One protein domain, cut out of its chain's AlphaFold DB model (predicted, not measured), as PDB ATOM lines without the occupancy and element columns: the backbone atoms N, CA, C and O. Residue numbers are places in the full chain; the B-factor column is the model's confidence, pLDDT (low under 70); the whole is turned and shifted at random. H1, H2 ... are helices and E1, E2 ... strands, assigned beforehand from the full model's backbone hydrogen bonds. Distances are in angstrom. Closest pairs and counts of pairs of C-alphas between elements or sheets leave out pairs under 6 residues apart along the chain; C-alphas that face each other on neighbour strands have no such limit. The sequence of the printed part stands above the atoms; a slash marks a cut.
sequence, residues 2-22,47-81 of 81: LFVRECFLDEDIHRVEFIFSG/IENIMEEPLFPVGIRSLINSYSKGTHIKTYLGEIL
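What this domain is: This is residues 2 to 22 and 47 to 81 of the 81 residues of the protein "NUDIX hydrolase" of Paenibacillus lactis 154 (UniProt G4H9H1). A small three-strand sheet makes one half of an elongated model, with the loop of hairpin E1 and E2 at one end of the long axis and helix H1, offset from the sheet, toward the other. The 56 printed residues run E1, E2, H1, E3, under half of them in named elements; the class is mixed, helices and strands. The sheet, order E2 E1 E3, is mixed. The whole is only just compact, close to loose, with a radius of gyration of the C-alphas of 11.9 A and spans of 36 by 23 by 17 A.

Where its parts are: E1, residues 3 to 7, begins at C-alpha 3 (-17.908, 29.788, 10.519) and is 13.3 A long. E2 is residues 15 to 19, 12.8 A. H1 is residues 58 to 68, 16.4 A. E3, residues 76 to 79, 9.4 A, ends at C-alpha 79 (-7.656, 33.596, 14.948).

How they stand to each other: E1 and E2 are antiparallel at 157 degrees, with N 7 and O 15 2.8 A apart. E1 and E3 are parallel at 18 degrees, with N 6 and O 78 2.8 A apart. H1 is only just not on the sheet, with 4 pairs of C-alphas within 10 A. In H1, 5 of 7 O i to N i+4 pairs are within hydrogen-bond range.

The domain as a whole: Residues 23 to 46 are not printed; C-alphas 22 and 47 are 14.9 A apart. Residue 81 is under pLDDT 70.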
ATOM      1  N   LEU A   2     -21.298  27.277   9.715       92.81
ATOM      2  CA  LEU A   2     -21.547  28.547  10.393       92.81
ATOM      3  C   LEU A   2     -20.341  29.487  10.245       92.81
ATOM      4  O   LEU A   2     -20.466  30.542   9.633       92.81
ATOM      5  N   PHE A   3     -19.167  29.069  10.719       95.06
ATOM      6  CA  PHE A   3     -17.908  29.788  10.519       95.06
ATOM      7  C   PHE A   3     -16.703  28.841  10.606       95.06
ATOM      8  O   PHE A   3     -16.827  27.685  11.016       95.06
ATOM      9  N   VAL A   4     -15.545  29.358  10.209       95.88
ATOM     10  CA  VAL A   4     -14.226  28.730  10.277       95.88
ATOM     11  C   VAL A   4     -13.310  29.626  11.104       95.88
ATOM     12  O   VAL A   4     -13.318  30.848  10.912       95.88
ATOM     13  N   ARG A   5     -12.520  29.027  11.999       94.81
ATOM     14  CA  ARG A   5     -11.490  29.726  12.782       94.81
ATOM     15  C   ARG A   5     -10.147  29.011  12.714       94.81
ATOM     16  O   ARG A   5     -10.086  27.809  12.465       94.81
ATOM     17  N   GLU A   6      -9.101  29.767  12.997       94.56
ATOM     18  CA  GLU A   6      -7.743  29.281  13.206       94.56
ATOM     19  C   GLU A   6      -7.423  29.295  14.709       94.56
ATOM     20  O   GLU A   6      -7.969  30.097  15.477       94.56
ATOM     21  N   CYS A   7      -6.570  28.374  15.148       91.38
ATOM     22  CA  CYS A   7      -6.091  28.276  16.519       91.38
ATOM     23  C   CYS A   7      -4.614  27.869  16.529       91.38
ATOM     24  O   CYS A   7      -4.241  26.883  15.891       91.38
ATOM     25  N   PHE A   8      -3.814  28.617  17.294       90.88
ATOM     26  CA  PHE A   8      -2.357  28.478  17.403       90.88
ATOM     27  C   PHE A   8      -1.912  28.193  18.850       90.88
ATOM     28  O   PHE A   8      -0.860  28.646  19.284       90.88
ATOM     29  N   LEU A   9      -2.748  27.497  19.637       87.81
ATOM     30  CA  LEU A   9      -2.484  27.255  21.064       87.81
ATOM     31  C   LEU A   9      -1.226  26.399  21.302       87.81
ATOM     32  O   LEU A   9      -0.534  26.605  22.293       87.81
ATOM     33  N   ASP A  10      -0.948  25.457  20.401       90.06
ATOM     34  CA  ASP A  10       0.303  24.698  20.360       90.06
ATOM     35  C   ASP A  10       1.211  25.324  19.296       90.06
ATOM     36  O   ASP A  10       0.806  25.430  18.138       90.06
ATOM     37  N   GLU A  11       2.435  25.715  19.674       87.50
ATOM     38  CA  GLU A  11       3.358  26.494  18.821       87.50
ATOM     39  C   GLU A  11       3.637  25.838  17.456       87.50
ATOM     40  O   GLU A  11       3.805  26.534  16.456       87.50
ATOM     41  N   ASP A  12       3.613  24.505  17.393       94.56
ATOM     42  CA  ASP A  12       3.892  23.732  16.178       94.56
ATOM     43  C   ASP A  12       2.628  23.272  15.427       94.56
ATOM     44  O   ASP A  12       2.721  22.577  14.409       94.56
ATOM     45  N   ILE A  13       1.431  23.620  15.913       94.25
ATOM     46  CA  ILE A  13       0.165  23.139  15.351       94.25
ATOM     47  C   ILE A  13      -0.708  24.316  14.929       94.25
ATOM     48  O   ILE A  13      -1.364  24.967  15.739       94.25
ATOM     49  N   HIS A  14      -0.826  24.499  13.614       93.94
ATOM     50  CA  HIS A  14      -1.895  25.311  13.049       93.94
ATOM     51  C   HIS A  14      -3.176  24.474  12.930       93.94
ATOM     52  O   HIS A  14      -3.308  23.633  12.036       93.94
ATOM     53  N   ARG A  15      -4.133  24.704  13.835       94.06
ATOM     54  CA  ARG A  15      -5.434  24.027  13.811       94.06
ATOM     55  C   ARG A  15      -6.484  24.899  13.129       94.06
ATOM     56  O   ARG A  15      -6.743  26.017  13.565       94.06
ATOM     57  N   VAL A  16      -7.140  24.349  12.108       94.81
ATOM     58  CA  VAL A  16      -8.299  24.965  11.448       94.81
ATOM     59  C   VAL A  16      -9.564  24.242  11.896       94.81
ATOM     60  O   VAL A  16      -9.688  23.028  11.731       94.81
ATOM     61  N   GLU A  17     -10.510  24.981  12.467       94.69
ATOM     62  CA  GLU A  17     -11.746  24.439  13.032       94.69
ATOM     63  C   GLU A  17     -12.957  24.874  12.201       94.69
ATOM     64  O   GLU A  17     -13.148  26.061  11.923       94.69
ATOM     65  N   PHE A  18     -13.806  23.908  11.836       95.38
ATOM     66  CA  PHE A  18     -15.041  24.129  11.083       95.38
ATOM     67  C   PHE A  18     -16.249  23.953  11.998       95.38
ATOM     68  O   PHE A  18     -16.480  22.867  12.530       95.38
ATOM     69  N   ILE A  19     -17.046  25.008  12.151       94.25
ATOM     70  CA  ILE A  19     -18.201  25.013  13.043       94.25
ATOM     71  C   ILE A  19     -19.480  24.918  12.214       94.25
ATOM     72  O   ILE A  19     -19.660  25.619  11.212       94.25
ATOM     73  N   PHE A  20     -20.404  24.059  12.642       94.25
ATOM     74  CA  PHE A  20     -21.691  23.838  11.991       94.25
ATOM     75  C   PHE A  20     -22.828  24.037  12.990       94.25
ATOM     76  O   PHE A  20     -22.761  23.569  14.119       94.25
ATOM     77  N   SER A  21     -23.893  24.703  12.547       92.19
ATOM     78  CA  SER A  21     -25.186  24.652  13.225       92.19
ATOM     79  C   SER A  21     -25.971  23.468  12.661       92.19
ATOM     80  O   SER A  21     -25.978  23.250  11.446       92.19
ATOM     81  N   GLY A  22     -26.591  22.695  13.545       90.06
ATOM     82  CA  GLY A  22     -27.385  21.527  13.197       90.06
ATOM     83  C   GLY A  22     -28.609  21.415  14.093       90.06
ATOM     84  O   GLY A  22     -28.651  21.981  15.182       90.06
ATOM     85  N   ILE A  47     -29.159  29.757  25.805       94.56
ATOM     86  CA  ILE A  47     -28.488  30.702  24.897       94.56
ATOM     87  C   ILE A  47     -28.475  32.114  25.496       94.56
ATOM     88  O   ILE A  47     -27.537  32.877  25.266       94.56
ATOM     89  N   GLU A  48     -29.494  32.455  26.279       94.94
ATOM     90  CA  GLU A  48     -29.649  33.730  26.975       94.94
ATOM     91  C   GLU A  48     -28.488  34.007  27.941       94.94
ATOM     92  O   GLU A  48     -28.079  35.162  28.081       94.94
ATOM     93  N   ASN A  49     -27.911  32.957  28.536       95.69
ATOM     94  CA  ASN A  49     -26.856  33.055  29.546       95.69
ATOM     95  C   ASN A  49     -25.459  32.750  28.985       95.69
ATOM     96  O   ASN A  49     -24.475  32.882  29.707       95.69
ATOM     97  N   ILE A  50     -25.339  32.420  27.692       95.88
ATOM     98  CA  ILE A  50     -24.119  31.868  27.073       95.88
ATOM     99  C   ILE A  50     -22.834  32.670  27.302       95.88
ATOM    100  O   ILE A  50     -21.740  32.123  27.198       95.88
ATOM    101  N   MET A  51     -22.934  33.969  27.588       96.06
ATOM    102  CA  MET A  51     -21.767  34.808  27.873       96.06
ATOM    103  C   MET A  51     -21.079  34.430  29.196       96.06
ATOM    104  O   MET A  51     -19.849  34.491  29.268       96.06
ATOM    105  N   GLU A  52     -21.850  33.975  30.184       95.88
ATOM    106  CA  GLU A  52     -21.384  33.612  31.531       95.88
ATOM    107  C   GLU A  52     -21.025  32.122  31.660       95.88
ATOM    108  O   GLU A  52     -20.370  31.705  32.613       95.88
ATOM    109  N   GLU A  53     -21.416  31.318  30.675       95.56
ATOM    110  CA  GLU A  53     -21.285  29.861  30.692       95.56
ATOM    111  C   GLU A  53     -19.842  29.417  30.430       95.56
ATOM    112  O   GLU A  53     -19.134  30.076  29.667       95.56
ATOM    113  N   PRO A  54     -19.368  28.287  30.984       92.56
ATOM    114  CA  PRO A  54     -17.987  27.817  30.842       92.56
ATOM    115  C   PRO A  54     -17.686  27.204  29.455       92.56
ATOM    116  O   PRO A  54     -16.983  26.202  29.341       92.56
ATOM    117  N   LEU A  55     -18.176  27.819  28.374       92.50
ATOM    118  CA  LEU A  55     -17.944  27.402  26.992       92.50
ATOM    119  C   LEU A  55     -16.647  28.015  26.448       92.50
ATOM    120  O   LEU A  55     -16.469  29.233  26.492       92.50
ATOM    121  N   PHE A  56     -15.751  27.191  25.910       90.50
ATOM    122  CA  PHE A  56     -14.471  27.638  25.358       90.50
ATOM    123  C   PHE A  56     -14.312  27.225  23.894       90.50
ATOM    124  O   PHE A  56     -14.819  26.172  23.504       90.50
ATOM    125  N   PRO A  57     -13.569  28.004  23.089       90.50
ATOM    126  CA  PRO A  57     -12.979  29.320  23.393       90.50
ATOM    127  C   PRO A  57     -14.024  30.414  23.682       90.50
ATOM    128  O   PRO A  57     -15.165  30.336  23.223       90.50
ATOM    129  N   VAL A  58     -13.645  31.429  24.465       92.12
ATOM    130  CA  VAL A  58     -14.590  32.428  25.008       92.12
ATOM    131  C   VAL A  58     -15.235  33.241  23.884       92.12
ATOM    132  O   VAL A  58     -16.437  33.514  23.932       92.12
ATOM    133  N   GLY A  59     -14.487  33.557  22.824       91.31
ATOM    134  CA  GLY A  59     -14.990  34.315  21.680       91.31
ATOM    135  C   GLY A  59     -16.168  33.661  20.967       91.31
ATOM    136  O   GLY A  59     -17.026  34.373  20.433       91.31
ATOM    137  N   ILE A  60     -16.292  32.328  21.023       93.31
ATOM    138  CA  ILE A  60     -17.410  31.607  20.398       93.31
ATOM    139  C   ILE A  60     -18.752  31.963  21.045       93.31
ATOM    140  O   ILE A  60     -19.759  32.013  20.337       93.31
ATOM    141  N   ARG A  61     -18.782  32.302  22.338       95.06
ATOM    142  CA  ARG A  61     -20.017  32.707  23.037       95.06
ATOM    143  C   ARG A  61     -20.689  33.890  22.339       95.06
ATOM    144  O   ARG A  61     -21.886  33.859  22.055       95.06
ATOM    145  N   SER A  62     -19.895  34.902  21.980       94.19
ATOM    146  CA  SER A  62     -20.383  36.104  21.291       94.19
ATOM    147  C   SER A  62     -20.924  35.802  19.889       94.19
ATOM    148  O   SER A  62     -21.922  36.391  19.464       94.19
ATOM    149  N   LEU A  63     -20.307  34.845  19.188       94.88
ATOM    150  CA  LEU A  63     -20.723  34.409  17.859       94.88
ATOM    151  C   LEU A  63     -22.039  33.641  17.932       94.88
ATOM    152  O   LEU A  63     -22.961  33.951  17.186       94.88
ATOM    153  N   ILE A  64     -22.173  32.695  18.863       94.88
ATOM    154  CA  ILE A  64     -23.421  31.945  19.047       94.88
ATOM    155  C   ILE A  64     -24.566  32.892  19.435       94.88
ATOM    156  O   ILE A  64     -25.637  32.817  18.836       94.88
ATOM    157  N   ASN A  65     -24.330  33.836  20.353       95.06
ATOM    158  CA  ASN A  65     -25.316  34.854  20.739       95.06
ATOM    159  C   ASN A  65     -25.711  35.774  19.566       95.06
ATOM    160  O   ASN A  65     -26.866  36.163  19.418       95.06
ATOM    161  N   SER A  66     -24.757  36.138  18.706       94.38
ATOM    162  CA  SER A  66     -25.050  36.932  17.505       94.38
ATOM    163  C   SER A  66     -25.886  36.127  16.506       94.38
ATOM    164  O   SER A  66     -26.868  36.638  15.962       94.38
ATOM    165  N   TYR A  67     -25.536  34.855  16.303       94.75
ATOM    166  CA  TYR A  67     -26.245  33.947  15.405       94.75
ATOM    167  C   TYR A  67     -27.683  33.696  15.859       94.75
ATOM    168  O   TYR A  67     -28.598  33.763  15.039       94.75
ATOM    169  N   SER A  68     -27.903  33.464  17.158       94.31
ATOM    170  CA  SER A  68     -29.242  33.222  17.712       94.31
ATOM    171  C   SER A  68     -30.177  34.421  17.540       94.31
ATOM    172  O   SER A  68     -31.383  34.250  17.382       94.31
ATOM    173  N   LYS A  69     -29.617  35.634  17.475       95.12
ATOM    174  CA  LYS A  69     -30.333  36.886  17.181       95.12
ATOM    175  C   LYS A  69     -30.515  37.157  15.681       95.12
ATOM    176  O   LYS A  69     -30.985  38.229  15.311       95.12
ATOM    177  N   GLY A  70     -30.117  36.228  14.811       94.50
ATOM    178  CA  GLY A  70     -30.203  36.378  13.356       94.50
ATOM    179  C   GLY A  70     -29.160  37.326  12.758       94.50
ATOM    180  O   GLY A  70     -29.307  37.758  11.616       94.50
ATOM    181  N   THR A  71     -28.105  37.666  13.506       94.62
ATOM    182  CA  THR A  71     -27.031  38.529  12.999       94.62
ATOM    183  C   THR A  71     -26.135  37.734  12.058       94.62
ATOM    184  O   THR A  71     -25.752  36.600  12.350       94.62
ATOM    185  N   HIS A  72     -25.770  38.335  10.926       89.81
ATOM    186  CA  HIS A  72     -24.825  37.718  10.005       89.81
ATOM    187  C   HIS A  72     -23.419  37.671  10.616       89.81
ATOM    188  O   HIS A  72     -22.899  38.682  11.089       89.81
ATOM    189  N   ILE A  73     -22.790  36.499  10.558       92.81
ATOM    190  CA  ILE A  73     -21.426  36.263  11.030       92.81
ATOM    191  C   ILE A  73     -20.548  35.977   9.819       92.81
ATOM    192  O   ILE A  73     -20.951  35.251   8.909       92.81
ATOM    193  N   LYS A  74     -19.335  36.532   9.817       93.12
ATOM    194  CA  LYS A  74     -18.345  36.239   8.778       93.12
ATOM    195  C   LYS A  74     -18.027  34.745   8.766       93.12
ATOM    196  O   LYS A  74     -17.748  34.153   9.803       93.12
ATOM    197  N   THR A  75     -18.001  34.153   7.577       91.94
ATOM    198  CA  THR A  75     -17.705  32.724   7.422       91.94
ATOM    199  C   THR A  75     -16.266  32.371   7.799       91.94
ATOM    200  O   THR A  75     -16.039  31.279   8.298       91.94
ATOM    201  N   TYR A  76     -15.303  33.269   7.592       94.94
ATOM    202  CA  TYR A  76     -13.912  33.087   8.010       94.94
ATOM    203  C   TYR A  76     -13.546  34.138   9.054       94.94
ATOM    204  O   TYR A  76     -13.740  35.336   8.818       94.94
ATOM    205  N   LEU A  77     -13.043  33.682  10.198       93.44
ATOM    206  CA  LEU A  77     -12.748  34.531  11.350       93.44
ATOM    207  C   LEU A  77     -11.248  34.713  11.601       93.44
ATOM    208  O   LEU A  77     -10.888  35.634  12.327       93.44
ATOM    209  N   GLY A  78     -10.388  33.892  10.988       92.69
ATOM    210  CA  GLY A  78      -8.976  33.808  11.368       92.69
ATOM    211  C   GLY A  78      -8.830  33.339  12.816       92.69
ATOM    212  O   GLY A  78      -9.645  32.545  13.296       92.69
ATOM    213  N   GLU A  79      -7.820  33.843  13.518       90.06
ATOM    214  CA  GLU A  79      -7.656  33.596  14.948       90.06
ATOM    215  C   GLU A  79      -8.671  34.392  15.777       90.06
ATOM    216  O   GLU A  79      -8.793  35.612  15.654       90.06
ATOM    217  N   ILE A  80      -9.379  33.689  16.662       82.00
ATOM    218  CA  ILE A  80     -10.241  34.291  17.683       82.00
ATOM    219  C   ILE A  80      -9.962  33.648  19.045       82.00
ATOM    220  O   ILE A  80      -9.774  32.425  19.122       82.00
ATOM    221  N   LEU A  81      -9.942  34.483  20.088       65.25
ATOM    222  CA  LEU A  81      -9.758  34.120  21.501       65.25
ATOM    223  C   LEU A  81     -11.096  33.808  22.172       65.25
ATOM    224  O   LEU A  81     -12.040  34.588  21.938       65.25
TER     225      LEU A  81